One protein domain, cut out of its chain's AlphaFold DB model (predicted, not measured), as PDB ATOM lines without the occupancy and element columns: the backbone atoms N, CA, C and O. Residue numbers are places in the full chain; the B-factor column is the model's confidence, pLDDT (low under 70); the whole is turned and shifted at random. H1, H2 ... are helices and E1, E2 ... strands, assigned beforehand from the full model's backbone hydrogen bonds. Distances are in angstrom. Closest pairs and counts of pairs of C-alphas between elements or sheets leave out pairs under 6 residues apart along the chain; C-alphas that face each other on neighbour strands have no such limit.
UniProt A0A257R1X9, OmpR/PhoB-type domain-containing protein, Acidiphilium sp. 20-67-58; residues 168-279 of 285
ATOM      1  N   LYS A 168     -27.694  46.962 -22.412       35.91
ATOM      2  CA  LYS A 168     -27.033  48.064 -21.716       35.91
ATOM      3  C   LYS A 168     -28.013  48.628 -20.698       35.91
ATOM      4  O   LYS A 168     -28.814  49.504 -21.010       35.91
ATOM      5  N   TYR A 169     -27.966  48.081 -19.490       42.88
ATOM      6  CA  TYR A 169     -28.545  48.742 -18.331       42.88
ATOM      7  C   TYR A 169     -27.754  50.024 -18.081       42.88
ATOM      8  O   TYR A 169     -26.524  50.014 -18.116       42.88
ATOM      9  N   VAL A 170     -28.491  51.120 -17.917       40.88
ATOM     10  CA  VAL A 170     -27.963  52.445 -17.586       40.88
ATOM     11  C   VAL A 170     -27.134  52.330 -16.298       40.88
ATOM     12  O   VAL A 170     -27.441  51.510 -15.441       40.88
ATOM     13  N   ASP A 171     -26.044  53.087 -16.188       48.12
ATOM     14  CA  ASP A 171     -25.193  53.142 -14.991       48.12
ATOM     15  C   ASP A 171     -25.879  54.007 -13.924       48.12
ATOM     16  O   ASP A 171     -26.092  55.202 -14.132       48.12
ATOM     17  N   ILE A 172     -26.290  53.405 -12.804       53.53
ATOM     18  CA  ILE A 172     -27.377  53.966 -11.976       53.53
ATOM     19  C   ILE A 172     -26.905  54.661 -10.699       53.53
ATOM     20  O   ILE A 172     -27.566  55.590 -10.239       53.53
ATOM     21  N   PHE A 173     -25.743  54.322 -10.136       54.75
ATOM     22  CA  PHE A 173     -25.224  55.074  -8.984       54.75
ATOM     23  C   PHE A 173     -24.440  56.327  -9.410       54.75
ATOM     24  O   PHE A 173     -23.321  56.533  -8.939       54.75
ATOM     25  N   ASN A 174     -24.976  57.143 -10.329       51.16
ATOM     26  CA  ASN A 174     -24.367  58.400 -10.805       51.16
ATOM     27  C   ASN A 174     -22.870  58.289 -11.155       51.16
ATOM     28  O   ASN A 174     -22.104  59.223 -10.915       51.16
ATOM     29  N   ASN A 175     -22.430  57.129 -11.652       50.28
ATOM     30  CA  ASN A 175     -21.018  56.842 -11.912       50.28
ATOM     31  C   ASN A 175     -20.080  57.174 -10.726       50.28
ATOM     32  O   ASN A 175     -18.907  57.499 -10.905       50.28
ATOM     33  N   SER A 176     -20.601  57.144  -9.495       56.12
ATOM     34  CA  SER A 176     -19.842  57.531  -8.318       56.12
ATOM     35  C   SER A 176     -18.828  56.436  -8.017       56.12
ATOM     36  O   SER A 176     -19.177  55.324  -7.609       56.12
ATOM     37  N   THR A 177     -17.552  56.762  -8.222       57.69
ATOM     38  CA  THR A 177     -16.403  55.856  -8.099       57.69
ATOM     39  C   THR A 177     -16.376  55.120  -6.758       57.69
ATOM     40  O   THR A 177     -15.883  53.998  -6.682       57.69
ATOM     41  N   LYS A 178     -16.973  55.700  -5.708       69.56
ATOM     42  CA  LYS A 178     -17.045  55.101  -4.370       69.56
ATOM     43  C   LYS A 178     -17.772  53.758  -4.320       69.56
ATOM     44  O   LYS A 178     -17.324  52.860  -3.611       69.56
ATOM     45  N   PHE A 179     -18.831  53.553  -5.104       74.56
ATOM     46  CA  PHE A 179     -19.538  52.266  -5.097       74.56
ATOM     47  C   PHE A 179     -18.729  51.162  -5.792       74.56
ATOM     48  O   PHE A 179     -18.768  50.013  -5.352       74.56
ATOM     49  N   PHE A 180     -17.937  51.511  -6.812       69.38
ATOM     50  CA  PHE A 180     -17.023  50.581  -7.486       69.38
ATOM     51  C   PHE A 180     -15.848  50.143  -6.596       69.38
ATOM     52  O   PHE A 180     -15.283  49.074  -6.813       69.38
ATOM     53  N   ILE A 181     -15.503  50.928  -5.569       72.88
ATOM     54  CA  ILE A 181     -14.517  50.532  -4.550       72.88
ATOM     55  C   ILE A 181     -15.109  49.465  -3.615       72.88
ATOM     56  O   ILE A 181     -14.419  48.535  -3.204       72.88
ATOM     57  N   ALA A 182     -16.399  49.577  -3.288       82.06
ATOM     58  CA  ALA A 182     -17.069  48.683  -2.350       82.06
ATOM     59  C   ALA A 182     -17.576  47.378  -2.994       82.06
ATOM     60  O   ALA A 182     -17.590  46.330  -2.340       82.06
ATOM     61  N   PHE A 183     -17.984  47.397  -4.265       85.69
ATOM     62  CA  PHE A 183     -18.632  46.271  -4.950       85.69
ATOM     63  C   PHE A 183     -17.911  45.888  -6.244       85.69
ATOM     64  O   PHE A 183     -17.475  46.740  -7.008       85.69
ATOM     65  N   THR A 184     -17.829  44.586  -6.527       84.56
ATOM     66  CA  THR A 184     -17.373  44.120  -7.850       84.56
ATOM     67  C   THR A 184     -18.388  44.524  -8.930       84.56
ATOM     68  O   THR A 184     -19.563  44.703  -8.601       84.56
ATOM     69  N   PRO A 185     -18.016  44.580 -10.224       79.94
ATOM     70  CA  PRO A 185     -18.941  44.991 -11.286       79.94
ATOM     71  C   PRO A 185     -20.256  44.197 -11.311       79.94
ATOM     72  O   PRO A 185     -21.333  44.771 -11.449       79.94
ATOM     73  N   TYR A 186     -20.195  42.877 -11.104       82.56
ATOM     74  CA  TYR A 186     -21.398  42.040 -11.054       82.56
ATOM     75  C   TYR A 186     -22.229  42.254  -9.785       82.56
ATOM     76  O   TYR A 186     -23.455  42.208  -9.860       82.56
ATOM     77  N   GLU A 187     -21.602  42.495  -8.631       87.38
ATOM     78  CA  GLU A 187     -22.324  42.824  -7.394       87.38
ATOM     79  C   GLU A 187     -23.006  44.187  -7.501       87.38
ATOM     80  O   GLU A 187     -24.190  44.296  -7.202       87.38
ATOM     81  N   TYR A 188     -22.283  45.193  -7.992       84.19
ATOM     82  CA  TYR A 188     -22.792  46.536  -8.242       84.19
ATOM     83  C   TYR A 188     -23.979  46.507  -9.205       84.19
ATOM     84  O   TYR A 188     -25.045  47.032  -8.892       84.19
ATOM     85  N   LYS A 189     -23.838  45.820 -10.345       83.31
ATOM     86  CA  LYS A 189     -24.911  45.690 -11.336       83.31
ATOM     87  C   LYS A 189     -26.133  44.968 -10.766       83.31
ATOM     88  O   LYS A 189     -27.253  45.428 -10.950       83.31
ATOM     89  N   THR A 190     -25.927  43.864 -10.044       88.88
ATOM     90  CA  THR A 190     -27.027  43.111  -9.412       88.88
ATOM     91  C   THR A 190     -27.758  43.960  -8.376       88.88
ATOM     92  O   THR A 190     -28.986  43.984  -8.364       88.88
ATOM     93  N   LEU A 191     -27.012  44.667  -7.521       90.69
ATOM     94  CA  LEU A 191     -27.579  45.563  -6.519       90.69
ATOM     95  C   LEU A 191     -28.339  46.719  -7.175       90.69
ATOM     96  O   LEU A 191     -29.450  47.007  -6.750       90.69
ATOM     97  N   SER A 192     -27.787  47.315  -8.236       86.00
ATOM     98  CA  SER A 192     -28.446  48.376  -9.008       86.00
ATOM     99  C   SER A 192     -29.809  47.910  -9.509       86.00
ATOM    100  O   SER A 192     -30.815  48.516  -9.171       86.00
ATOM    101  N   ILE A 193     -29.857  46.780 -10.227       86.50
ATOM    102  CA  ILE A 193     -31.103  46.226 -10.780       86.50
ATOM    103  C   ILE A 193     -32.156  46.034  -9.682       86.50
ATOM    104  O   ILE A 193     -33.318  46.388  -9.869       86.50
ATOM    105  N   LEU A 194     -31.754  45.483  -8.536       91.19
ATOM    106  CA  LEU A 194     -32.655  45.256  -7.410       91.19
ATOM    107  C   LEU A 194     -33.176  46.563  -6.802       91.19
ATOM    108  O   LEU A 194     -34.368  46.665  -6.544       91.19
ATOM    109  N   VAL A 195     -32.308  47.555  -6.608       90.19
ATOM    110  CA  VAL A 195     -32.656  48.867  -6.038       90.19
ATOM    111  C   VAL A 195     -33.544  49.678  -6.983       90.19
ATOM    112  O   VAL A 195     -34.450  50.374  -6.538       90.19
ATOM    113  N   GLU A 196     -33.339  49.577  -8.294       85.06
ATOM    114  CA  GLU A 196     -34.212  50.232  -9.276       85.06
ATOM    115  C   GLU A 196     -35.619  49.658  -9.309       85.06
ATOM    116  O   GLU A 196     -36.579  50.375  -9.572       85.06
ATOM    117  N   ASN A 197     -35.721  48.363  -9.035       85.50
ATOM    118  CA  ASN A 197     -36.972  47.637  -8.934       85.50
ATOM    119  C   ASN A 197     -37.322  47.417  -7.452       85.50
ATOM    120  O   ASN A 197     -37.878  46.379  -7.088       85.50
ATOM    121  N   ALA A 198     -36.969  48.379  -6.589       88.19
ATOM    122  CA  ALA A 198     -37.405  48.404  -5.201       88.19
ATOM    123  C   ALA A 198     -38.928  48.252  -5.156       88.19
ATOM    124  O   ALA A 198     -39.637  48.888  -5.937       88.19
ATOM    125  N   GLY A 199     -39.437  47.379  -4.290       86.50
ATOM    126  CA  GLY A 199     -40.865  47.059  -4.318       86.50
ATOM    127  C   GLY A 199     -41.230  45.809  -5.115       86.50
ATOM    128  O   GLY A 199     -42.307  45.262  -4.898       86.50
ATOM    129  N   ILE A 200     -40.372  45.334  -6.024       88.50
ATOM    130  CA  ILE A 200     -40.749  44.354  -7.053       88.50
ATOM    131  C   ILE A 200     -39.950  43.062  -6.894       88.50
ATOM    132  O   ILE A 200     -38.719  43.058  -6.813       88.50
ATOM    133  N   VAL A 201     -40.651  41.928  -6.895       88.81
ATOM    134  CA  VAL A 201     -39.999  40.612  -6.915       88.81
ATOM    135  C   VAL A 201     -39.440  40.334  -8.308       88.81
ATOM    136  O   VAL A 201     -40.187  40.191  -9.273       88.81
ATOM    137  N   ILE A 202     -38.119  40.194  -8.410       88.56
ATOM    138  CA  ILE A 202     -37.420  39.845  -9.650       88.56
ATOM    139  C   ILE A 202     -37.126  38.337  -9.672       88.56
ATOM    140  O   ILE A 202     -36.397  37.852  -8.798       88.56
ATOM    141  N   PRO A 203     -37.613  37.578 -10.673       86.00
ATOM    142  CA  PRO A 203     -37.300  36.158 -10.808       86.00
ATOM    143  C   PRO A 203     -35.795  35.888 -10.937       86.00
ATOM    144  O   PRO A 203     -35.077  36.666 -11.569       86.00
ATOM    145  N   ARG A 204     -35.302  34.762 -10.395       86.25
ATOM    146  CA  ARG A 204     -33.858  34.423 -10.414       86.25
ATOM    147  C   ARG A 204     -33.274  34.398 -11.821       86.25
ATOM    148  O   ARG A 204     -32.269  35.063 -12.069       86.25
ATOM    149  N   GLY A 205     -33.928  33.682 -12.736       78.56
ATOM    150  CA  GLY A 205     -33.497  33.574 -14.130       78.56
ATOM    151  C   GLY A 205     -33.437  34.935 -14.826       78.56
ATOM    152  O   GLY A 205     -32.446  35.239 -15.487       78.56
ATOM    153  N   SER A 206     -34.441  35.789 -14.597       80.38
ATOM    154  CA  SER A 206     -34.475  37.156 -15.128       80.38
ATOM    155  C   SER A 206     -33.345  38.004 -14.554       80.38
ATOM    156  O   SER A 206     -32.595  38.606 -15.314       80.38
ATOM    157  N   LEU A 207     -33.152  38.008 -13.229       85.06
ATOM    158  CA  LEU A 207     -32.058  38.748 -12.592       85.06
ATOM    159  C   LEU A 207     -30.700  38.313 -13.142       85.06
ATOM    160  O   LEU A 207     -29.845  39.134 -13.464       85.06
ATOM    161  N   ALA A 208     -30.515  37.013 -13.315       81.25
ATOM    162  CA  ALA A 208     -29.274  36.470 -13.815       81.25
ATOM    163  C   ALA A 208     -29.006  36.810 -15.288       81.25
ATOM    164  O   ALA A 208     -27.865  37.131 -15.642       81.25
ATOM    165  N   LEU A 209     -30.050  36.798 -16.121       76.19
ATOM    166  CA  LEU A 209     -29.994  37.267 -17.502       76.19
ATOM    167  C   LEU A 209     -29.615  38.750 -17.558       76.19
ATOM    168  O   LEU A 209     -28.697  39.108 -18.290       76.19
ATOM    169  N   MET A 210     -30.247  39.597 -16.742       76.62
ATOM    170  CA  MET A 210     -29.964  41.037 -16.696       76.62
ATOM    171  C   MET A 210     -28.522  41.330 -16.258       76.62
ATOM    172  O   MET A 210     -27.844  42.187 -16.828       76.62
ATOM    173  N   VAL A 211     -28.006  40.574 -15.287       77.81
ATOM    174  CA  VAL A 211     -26.636  40.735 -14.781       77.81
ATOM    175  C   VAL A 211     -25.599  40.291 -15.817       77.81
ATOM    176  O   VAL A 211     -24.632  41.018 -16.056       77.81
ATOM    177  N   ARG A 212     -25.788  39.132 -16.464       72.62
ATOM    178  CA  ARG A 212     -24.763  38.495 -17.319       72.62
ATOM    179  C   ARG A 212     -24.943  38.696 -18.826       72.62
ATOM    180  O   ARG A 212     -23.999  38.417 -19.555       72.62
ATOM    181  N   GLY A 213     -26.116  39.127 -19.285       61.47
ATOM    182  CA  GLY A 213     -26.425  39.365 -20.700       61.47
ATOM    183  C   GLY A 213     -26.605  38.107 -21.560       61.47
ATOM    184  O   GLY A 213     -26.639  38.226 -22.777       61.47
ATOM    185  N   ARG A 214     -26.695  36.904 -20.969       55.53
ATOM    186  CA  ARG A 214     -26.824  35.638 -21.715       55.53
ATOM    187  C   ARG A 214     -27.625  34.574 -20.967       55.53
ATOM    188  O   ARG A 214     -27.483  34.426 -19.752       55.53
ATOM    189  N   VAL A 215     -28.424  33.805 -21.710       47.88
ATOM    190  CA  VAL A 215     -29.174  32.645 -21.207       47.88
ATOM    191  C   VAL A 215     -28.208  31.462 -21.108       47.88
ATOM    192  O   VAL A 215     -27.605  31.062 -22.098       47.88
ATOM    193  N   SER A 216     -28.009  30.892 -19.922       46.09
ATOM    194  CA  SER A 216     -27.210  29.671 -19.746       46.09
ATOM    195  C   SER A 216     -27.926  28.699 -18.809       46.09
ATOM    196  O   SER A 216     -28.678  29.099 -17.925       46.09
ATOM    197  N   LYS A 217     -27.712  27.396 -19.012       48.47
ATOM    198  CA  LYS A 217     -28.411  26.325 -18.282       48.47
ATOM    199  C   LYS A 217     -28.021  26.217 -16.795       48.47
ATOM    200  O   LYS A 217     -28.766  25.620 -16.032       48.47
ATOM    201  N   ASN A 218     -26.901  26.818 -16.369       49.75
ATOM    202  CA  ASN A 218     -26.353  26.707 -14.999       49.75
ATOM    203  C   ASN A 218     -26.436  28.018 -14.188       49.75
ATOM    204  O   ASN A 218     -25.614  28.282 -13.309       49.75
ATOM    205  N   VAL A 219     -27.385  28.888 -14.530       53.62
ATOM    206  CA  VAL A 219     -27.341  30.316 -14.192       53.62
ATOM    207  C   VAL A 219     -27.765  30.652 -12.752       53.62
ATOM    208  O   VAL A 219     -27.210  31.596 -12.178       53.62
ATOM    209  N   ASP A 220     -28.622  29.841 -12.124       54.28
ATOM    210  CA  ASP A 220     -29.202  30.143 -10.802       54.28
ATOM    211  C   ASP A 220     -28.162  30.241  -9.674       54.28
ATOM    212  O   ASP A 220     -28.115  31.237  -8.955       54.28
ATOM    213  N   ARG A 221     -27.220  29.289  -9.569       59.88
ATOM    214  CA  ARG A 221     -26.214  29.288  -8.478       59.88
ATOM    215  C   ARG A 221     -25.282  30.502  -8.500       59.88
ATOM    216  O   ARG A 221     -24.602  30.800  -7.520       59.88
ATOM    217  N   SER A 222     -25.200  31.182  -9.639       70.12
ATOM    218  CA  SER A 222     -24.280  32.293  -9.825       70.12
ATOM    219  C   SER A 222     -24.809  33.604  -9.237       70.12
ATOM    220  O   SER A 222     -24.010  34.398  -8.742       70.12
ATOM    221  N   VAL A 223     -26.130  33.810  -9.243       84.50
ATOM    222  CA  VAL A 223     -26.767  35.004  -8.669       84.50
ATOM    223  C   VAL A 223     -26.909  34.866  -7.166       84.50
ATOM    224  O   VAL A 223     -26.575  35.807  -6.455       84.50
ATOM    225  N   ASP A 224     -27.269  33.688  -6.664       87.38
ATOM    226  CA  ASP A 224     -27.376  33.423  -5.226       87.38
ATOM    227  C   ASP A 224     -26.076  33.777  -4.479       87.38
ATOM    228  O   ASP A 224     -26.092  34.429  -3.431       87.38
ATOM    229  N   ASN A 225     -24.928  33.428  -5.071       89.00
ATOM    230  CA  ASN A 225     -23.610  33.779  -4.548       89.00
ATOM    231  C   ASN A 225     -23.345  35.291  -4.569       89.00
ATOM    232  O   ASN A 225     -22.785  35.824  -3.609       89.00
ATOM    233  N   ILE A 226     -23.742  35.986  -5.638       90.75
ATOM    234  CA  ILE A 226     -23.615  37.446  -5.730       90.75
ATOM    235  C   ILE A 226     -24.483  38.112  -4.652       90.75
ATOM    236  O   ILE A 226     -23.986  38.952  -3.907       90.75
ATOM    237  N   ILE A 227     -25.736  37.677  -4.489       93.56
ATOM    238  CA  ILE A 227     -26.655  38.178  -3.458       93.56
ATOM    239  C   ILE A 227     -26.093  37.948  -2.052       93.56
ATOM    240  O   ILE A 227     -26.132  38.853  -1.218       93.56
ATOM    241  N   SER A 228     -25.530  36.768  -1.783       92.62
ATOM    242  CA  SER A 228     -24.888  36.459  -0.500       92.62
ATOM    243  C   SER A 228     -23.744  37.434  -0.183       92.62
ATOM    244  O   SER A 228     -23.674  37.992   0.915       92.62
ATOM    245  N   ARG A 229     -22.883  37.720  -1.169       93.81
ATOM    246  CA  ARG A 229     -21.780  38.681  -1.017       93.81
ATOM    247  C   ARG A 229     -22.274  40.111  -0.822       93.81
ATOM    248  O   ARG A 229     -21.752  40.793   0.058       93.81
ATOM    249  N   ILE A 230     -23.290  40.537  -1.576       94.50
ATOM    250  CA  ILE A 230     -23.925  41.852  -1.412       94.50
ATOM    251  C   ILE A 230     -24.460  41.999   0.013       94.50
ATOM    252  O   ILE A 230     -24.085  42.942   0.700       94.50
ATOM    253  N   ARG A 231     -25.258  41.041   0.504       95.38
ATOM    254  CA  ARG A 231     -25.810  41.073   1.870       95.38
ATOM    255  C   ARG A 231     -24.719  41.170   2.934       95.38
ATOM    256  O   ARG A 231     -24.845  41.952   3.872       95.38
ATOM    257  N   ARG A 232     -23.633  40.407   2.780       94.19
ATOM    258  CA  ARG A 232     -22.482  40.473   3.690       94.19
ATOM    259  C   ARG A 232     -21.840  41.863   3.695       94.19
ATOM    260  O   ARG A 232     -21.539  42.370   4.770       94.19
ATOM    261  N   LYS A 233     -21.666  42.486   2.525       92.12
ATOM    262  CA  LYS A 233     -21.127  43.851   2.406       92.12
ATOM    263  C   LYS A 233     -22.065  44.897   3.003       92.12
ATOM    264  O   LYS A 233     -21.609  45.726   3.775       92.12
ATOM    265  N   LEU A 234     -23.369  44.818   2.737       93.12
ATOM    266  CA  LEU A 234     -24.354  45.712   3.358       93.12
ATOM    267  C   LEU A 234     -24.318  45.611   4.889       93.12
ATOM    268  O   LEU A 234     -24.290  46.631   5.569       93.12
ATOM    269  N   LYS A 235     -24.198  44.393   5.436       92.06
ATOM    270  CA  LYS A 235     -24.012  44.181   6.879       92.06
ATOM    271  C   LYS A 235     -22.710  44.800   7.401       92.06
ATOM    272  O   LYS A 235     -22.725  45.398   8.472       92.06
ATOM    273  N   MET A 236     -21.608  44.683   6.659       89.50
ATOM    274  CA  MET A 236     -20.320  45.305   7.001       89.50
ATOM    275  C   MET A 236     -20.422  46.837   7.052       89.50
ATOM    276  O   MET A 236     -19.898  47.452   7.973       89.50
ATOM    277  N   PHE A 237     -21.174  47.437   6.126       89.94
ATOM    278  CA  PHE A 237     -21.487  48.871   6.115       89.94
ATOM    279  C   PHE A 237     -22.614  49.269   7.085       89.94
ATOM    280  O   PHE A 237     -23.060  50.409   7.057       89.94
ATOM    281  N   LYS A 238     -23.099  48.350   7.936       90.56
ATOM    282  CA  LYS A 238     -24.213  48.567   8.881       90.56
ATOM    283  C   LYS A 238     -25.531  49.019   8.219       90.56
ATOM    284  O   LYS A 238     -26.409  49.563   8.881       90.56
ATOM    285  N   ILE A 239     -25.716  48.718   6.935       91.25
ATOM    286  CA  ILE A 239     -26.938  48.989   6.169       91.25
ATOM    287  C   ILE A 239     -27.922  47.832   6.382       91.25
ATOM    288  O   ILE A 239     -27.937  46.857   5.630       91.25
ATOM    289  N   LEU A 240     -28.715  47.907   7.458       87.94
ATOM    290  CA  LEU A 240     -29.642  46.837   7.867       87.94
ATOM    291  C   LEU A 240     -31.116  47.118   7.531       87.94
ATOM    292  O   LEU A 240     -31.898  46.176   7.432       87.94
ATOM    293  N   ASN A 241     -31.478  48.383   7.302       88.81
ATOM    294  CA  ASN A 241     -32.861  48.804   7.040       88.81
ATOM    295  C   ASN A 241     -33.361  48.441   5.632       88.81
ATOM    296  O   ASN A 241     -34.552  48.551   5.363       88.81
ATOM    297  N   TYR A 242     -32.466  47.969   4.758       91.69
ATOM    298  CA  TYR A 242     -32.748  47.720   3.344       91.69
ATOM    299  C   TYR A 242     -32.498  46.250   2.967       91.69
ATOM    300  O   TYR A 242     -31.516  45.927   2.282       91.69
ATOM    301  N   PRO A 243     -33.303  45.300   3.479       92.19
ATOM    302  CA  PRO A 243     -33.031  43.892   3.268       92.19
ATOM    303  C   PRO A 243     -33.329  43.481   1.825       92.19
ATOM    304  O   PRO A 243     -34.430  43.660   1.310       92.19
ATOM    305  N   ILE A 244     -32.369  42.803   1.198       94.38
ATOM    306  CA  ILE A 244     -32.641  41.998   0.004       94.38
ATOM    307  C   ILE A 244     -33.200  40.663   0.490       94.38
ATOM    308  O   ILE A 244     -32.457  39.907   1.121       94.38
ATOM    309  N   ARG A 245     -34.461  40.325   0.208       91.62
ATOM    310  CA  ARG A 245     -35.087  39.049   0.620       91.62
ATOM    311  C   ARG A 245     -35.061  38.015  -0.508       91.62
ATOM    312  O   ARG A 245     -35.019  38.366  -1.685       91.62
ATOM    313  N   SER A 246     -35.001  36.734  -0.135       89.31
ATOM    314  CA  SER A 246     -35.043  35.605  -1.073       89.31
ATOM    315  C   SER A 246     -36.428  34.975  -1.046       89.31
ATOM    316  O   SER A 246     -36.903  34.633   0.028       89.31
ATOM    317  N   PHE A 247     -36.996  34.680  -2.208       77.50
ATOM    318  CA  PHE A 247     -38.157  33.803  -2.327       77.50
ATOM    319  C   PHE A 247     -37.708  32.449  -2.849       77.50
ATOM    320  O   PHE A 247     -37.201  32.371  -3.971       77.50
ATOM    321  N   ASN A 248     -37.845  31.379  -2.065       70.38
ATOM    322  CA  ASN A 248     -37.425  30.039  -2.487       70.38
ATOM    323  C   ASN A 248     -38.072  29.670  -3.831       70.38
ATOM    324  O   ASN A 248     -39.281  29.784  -3.997       70.38
ATOM    325  N   SER A 249     -37.237  29.308  -4.806       68.19
ATOM    326  CA  SER A 249     -37.617  28.961  -6.187       68.19
ATOM    327  C   SER A 249     -38.213  30.075  -7.066       68.19
ATOM    328  O   SER A 249     -38.342  29.861  -8.264       68.19
ATOM    329  N   ILE A 250     -38.506  31.268  -6.530       78.81
ATOM    330  CA  ILE A 250     -39.045  32.397  -7.314       78.81
ATOM    331  C   ILE A 250     -37.958  33.420  -7.667       78.81
ATOM    332  O   ILE A 250     -37.550  33.529  -8.822       78.81
ATOM    333  N   GLY A 251     -37.432  34.156  -6.685       87.81
ATOM    334  CA  GLY A 251     -36.646  35.347  -6.996       87.81
ATOM    335  C   GLY A 251     -36.079  36.091  -5.799       87.81
ATOM    336  O   GLY A 251     -35.947  35.539  -4.703       87.81
ATOM    337  N   TYR A 252     -35.750  37.354  -6.039       91.94
ATOM    338  CA  TYR A 252     -35.205  38.295  -5.072       91.94
ATOM    339  C   TYR A 252     -35.993  39.594  -5.093       91.94
ATOM    340  O   TYR A 252     -36.479  40.008  -6.141       91.94
ATOM    341  N   ILE A 253     -36.075  40.249  -3.944       92.62
ATOM    342  CA  ILE A 253     -36.673  41.576  -3.816       92.62
ATOM    343  C   ILE A 253     -35.761  42.462  -2.986       92.62
ATOM    344  O   ILE A 253     -35.184  42.002  -1.997       92.62
ATOM    345  N   PHE A 254     -35.633  43.721  -3.384       94.19
ATOM    346  CA  PHE A 254     -35.085  44.759  -2.528       94.19
ATOM    347  C   PHE A 254     -36.223  45.411  -1.750       94.19
ATOM    348  O   PHE A 254     -37.186  45.884  -2.359       94.19
ATOM    349  N   VAL A 255     -36.108  45.406  -0.420       91.50
ATOM    350  CA  VAL A 255     -37.081  46.046   0.459       91.50
ATOM    351  C   VAL A 255     -36.524  47.360   0.992       91.50
ATOM    352  O   VAL A 255     -35.542  47.342   1.725       91.50
ATOM    353  N   GLY A 256     -37.158  48.475   0.642       88.94
ATOM    354  CA  GLY A 256     -36.838  49.819   1.132       88.94
ATOM    355  C   GLY A 256     -36.976  50.885   0.045       88.94
ATOM    356  O   GLY A 256     -37.313  50.559  -1.094       88.94
ATOM    357  N   ASP A 257     -36.722  52.145   0.396       87.31
ATOM    358  CA  ASP A 257     -36.700  53.241  -0.574       87.31
ATOM    359  C   ASP A 257     -35.341  53.335  -1.285       87.31
ATOM    360  O   ASP A 257     -34.281  53.153  -0.681       87.31
ATOM    361  N   ARG A 258     -35.382  53.595  -2.596       85.69
ATOM    362  CA  ARG A 258     -34.194  53.681  -3.453       85.69
ATOM    363  C   ARG A 258     -33.301  54.855  -3.067       85.69
ATOM    364  O   ARG A 258     -32.086  54.680  -2.974       85.69
ATOM    365  N   ASP A 259     -33.873  56.040  -2.913       85.06
ATOM    366  CA  ASP A 259     -33.098  57.269  -2.775       85.06
ATOM    367  C   ASP A 259     -32.494  57.360  -1.374       85.06
ATOM    368  O   ASP A 259     -31.314  57.697  -1.225       85.06
ATOM    369  N   GLU A 260     -33.257  56.946  -0.359       88.69
ATOM    370  CA  GLU A 260     -32.749  56.786   1.005       88.69
ATOM    371  C   GLU A 260     -31.608  55.760   1.057       88.69
ATOM    372  O   GLU A 260     -30.535  56.057   1.587       88.69
ATOM    373  N   PHE A 261     -31.767  54.600   0.409       90.94
ATOM    374  CA  PHE A 261     -30.717  53.581   0.350       90.94
ATOM    375  C   PHE A 261     -29.429  54.086  -0.299       90.94
ATOM    376  O   PHE A 261     -28.336  53.866   0.229       90.94
ATOM    377  N   VAL A 262     -29.535  54.743  -1.459       87.56
ATOM    378  CA  VAL A 262     -28.372  55.254  -2.200       87.56
ATOM    379  C   VAL A 262     -27.619  56.284  -1.360       87.56
ATOM    380  O   VAL A 262     -26.383  56.263  -1.325       87.56
ATOM    381  N   LYS A 263     -28.346  57.153  -0.651       87.94
ATOM    382  CA  LYS A 263     -27.776  58.142   0.266       87.94
ATOM    383  C   LYS A 263     -27.070  57.472   1.447       87.94
ATOM    384  O   LYS A 263     -25.895  57.759   1.685       87.94
ATOM    385  N   ASP A 264     -27.745  56.566   2.148       90.69
ATOM    386  CA  ASP A 264     -27.215  55.901   3.343       90.69
ATOM    387  C   ASP A 264     -25.991  55.040   3.024       90.69
ATOM    388  O   ASP A 264     -24.966  55.130   3.703       90.69
ATOM    389  N   LEU A 265     -26.055  54.252   1.947       89.94
ATOM    390  CA  LEU A 265     -24.924  53.448   1.490       89.94
ATOM    391  C   LEU A 265     -23.751  54.338   1.066       89.94
ATOM    392  O   LEU A 265     -22.600  54.019   1.363       89.94
ATOM    393  N   GLY A 266     -24.032  55.457   0.391       87.81
ATOM    394  CA  GLY A 266     -23.024  56.439   0.010       87.81
ATOM    395  C   GLY A 266     -22.261  56.984   1.216       87.81
ATOM    396  O   GLY A 266     -21.033  57.012   1.178       87.81
ATOM    397  N   ASN A 267     -22.974  57.358   2.281       88.94
ATOM    398  CA  ASN A 267     -22.380  57.859   3.522       88.94
ATOM    399  C   ASN A 267     -21.569  56.777   4.251       88.94
ATOM    400  O   ASN A 267     -20.449  57.033   4.685       88.94
ATOM    401  N   ALA A 268     -22.098  55.554   4.347       89.38
ATOM    402  CA  ALA A 268     -21.431  54.456   5.044       89.38
ATOM    403  C   ALA A 268     -20.126  54.015   4.356       89.38
ATOM    404  O   ALA A 268     -19.156  53.652   5.024       89.38
ATOM    405  N   ILE A 269     -20.077  54.054   3.020       87.12
ATOM    406  CA  ILE A 269     -18.847  53.782   2.265       87.12
ATOM    407  C   ILE A 269     -17.810  54.879   2.514       87.12
ATOM    408  O   ILE A 269     -16.642  54.558   2.733       87.12
ATOM    409  N   ASP A 270     -18.223  56.148   2.504       86.50
ATOM    410  CA  ASP A 270     -17.320  57.277   2.745       86.50
ATOM    411  C   ASP A 270     -16.705  57.192   4.159       86.50
ATOM    412  O   ASP A 270     -15.488  57.325   4.313       86.50
ATOM    413  N   GLU A 271     -17.508  56.848   5.173       86.69
ATOM    414  CA  GLU A 271     -17.042  56.595   6.546       86.69
ATOM    415  C   GLU A 271     -16.077  55.400   6.621       86.69
ATOM    416  O   GLU A 271     -15.018  55.480   7.246       86.69
ATOM    417  N   HIS A 272     -16.392  54.292   5.942       83.19
ATOM    418  CA  HIS A 272     -15.529  53.110   5.916       83.19
ATOM    419  C   HIS A 272     -14.170  53.395   5.258       83.19
ATOM    420  O   HIS A 272     -13.132  52.978   5.774       83.19
ATOM    421  N   ILE A 273     -14.156  54.133   4.143       81.00
ATOM    422  CA  ILE A 273     -12.920  54.546   3.462       81.00
ATOM    423  C   ILE A 273     -12.103  55.486   4.355       81.00
ATOM    424  O   ILE A 273     -10.878  55.358   4.404       81.00
ATOM    425  N   TYR A 274     -12.752  56.419   5.055       78.06
ATOM    426  CA  TYR A 274     -12.089  57.333   5.983       78.06
ATOM    427  C   TYR A 274     -11.422  56.580   7.144       78.06
ATOM    428  O   TYR A 274     -10.227  56.755   7.376       78.06
ATOM    429  N   ASN A 275     -12.147  55.671   7.799       77.31
ATOM    430  CA  ASN A 275     -11.621  54.883   8.918       77.31
ATOM    431  C   ASN A 275     -10.459  53.971   8.490       77.31
ATOM    432  O   ASN A 275      -9.452  53.893   9.186       77.31
ATOM    433  N   LYS A 276     -10.531  53.368   7.296       71.50
ATOM    434  CA  LYS A 276      -9.445  52.537   6.750       71.50
ATOM    435  C   LYS A 276      -8.172  53.329   6.411       71.50
ATOM    436  O   LYS A 276      -7.086  52.763   6.386       71.50
ATOM    437  N   LYS A 277      -8.280  54.635   6.141       69.38
ATOM    438  CA  LYS A 277      -7.109  55.515   5.958       69.38
ATOM    439  C   LYS A 277      -6.451  55.914   7.281       69.38
ATOM    440  O   LYS A 277      -5.282  56.287   7.263       69.38
ATOM    441  N   LEU A 278      -7.189  55.870   8.390       59.62
ATOM    442  CA  LEU A 278      -6.692  56.225   9.720       59.62
ATOM    443  C   LEU A 278      -6.000  55.060  10.441       59.62
ATOM    444  O   LEU A 278      -5.207  55.325  11.340       59.62
ATOM    445  N   ASP A 279      -6.243  53.811  10.028       55.94
ATOM    446  CA  ASP A 279      -5.603  52.622  10.604       55.94
ATOM    447  C   ASP A 279      -4.890  51.773   9.521       55.94
ATOM    448  O   ASP A 279      -5.489  50.880   8.915       55.94
TER     449      ASP A 279
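This is residues 168 to 279 of the 285 residues of the protein "OmpR/PhoB-type domain-containing protein" of Acidiphilium sp. 20-67-58 (UniProt A0A257R1X9). Picture a small two-strand hairpin, E1 and E2, forming a wall on which three helices, H2, H3 and H4, pack, touching one another in crossed fashion. Beyond this core the long helix H5 runs outward as an arm, with short H1 across it, and residues 274 to 279 stick out at its end. The printed part has 112 residues, with five named helices and two named strands in the order H1, H2, H3, H4, E1, E2, H5; the sheet, E1 - E2, is antiparallel and the class is mostly helix. The whole is compact, with a radius of gyration of the C-alphas of 14.0 A, yet elongated, spanning 46 by 24 by 24 A.

Start at the hairpin of E1, residues 244 to 247, and E2, residues 251 to 254, where N 245 and O 253 are 2.9 A apart and N 247 and O 251 are 2.8 A apart, both within hydrogen-bond range. Residues 202 to 203 pair antiparallel with residues 251 to 252 of E2. Look next at H2, residues 185 to 196: its closest C-alpha to E2 is that of Leu 194, 5.5 A from that of Phe 254. H3, residues 204 to 212, touches H2 at a steep tilt of 53 degrees, opposite ways, the closest C-alphas being those of Thr 190 and Val 211, 5.9 A apart. H4, residues 220 to 236, touches H2 about perpendicular at 82 degrees, through its residues 226 to 230 alone; the closest C-alphas are those of Glu 187 and Ile 226, 5.8 A apart. H4 also touches H3, at 79 degrees, about perpendicular, with C-alphas 208 and 223 closest at 5.9 A. H5, residues 258 to 278, touches H1, residues 177 to 182, about perpendicular at 76 degrees, with its residues 266 to 270 alone; C-alphas 178 and 269 are closest, at 7.0 A. H3 and H5 are apart. In H1, H2, H3 and H5 every O i to N i+4 pair is within hydrogen-bond range; in H4, 12 of 13 are.

Find C-alpha 177 at (-16.403, 55.856, -8.099), where H1 begins its 9.2 A. H2 runs 16.3 A and H3 12.1 A. H4 starts at C-alpha 220, (-29.202, 30.143, -10.802), and runs 25.0 A. E1 measures 10.1 A and E2 10.5 A. H5 runs 30.6 A to C-alpha 278 at (-6.692, 56.225, 9.720).

The C-alphas of Lys 217 and Leu 278 are the two farthest apart, at 46.4 A. The printed part has no cut and no long link. Mean pLDDT of the printed part is 79.2; look for values under 70 at residues 168 to 178, 180, 213 to 221, 249 and 277 to 279.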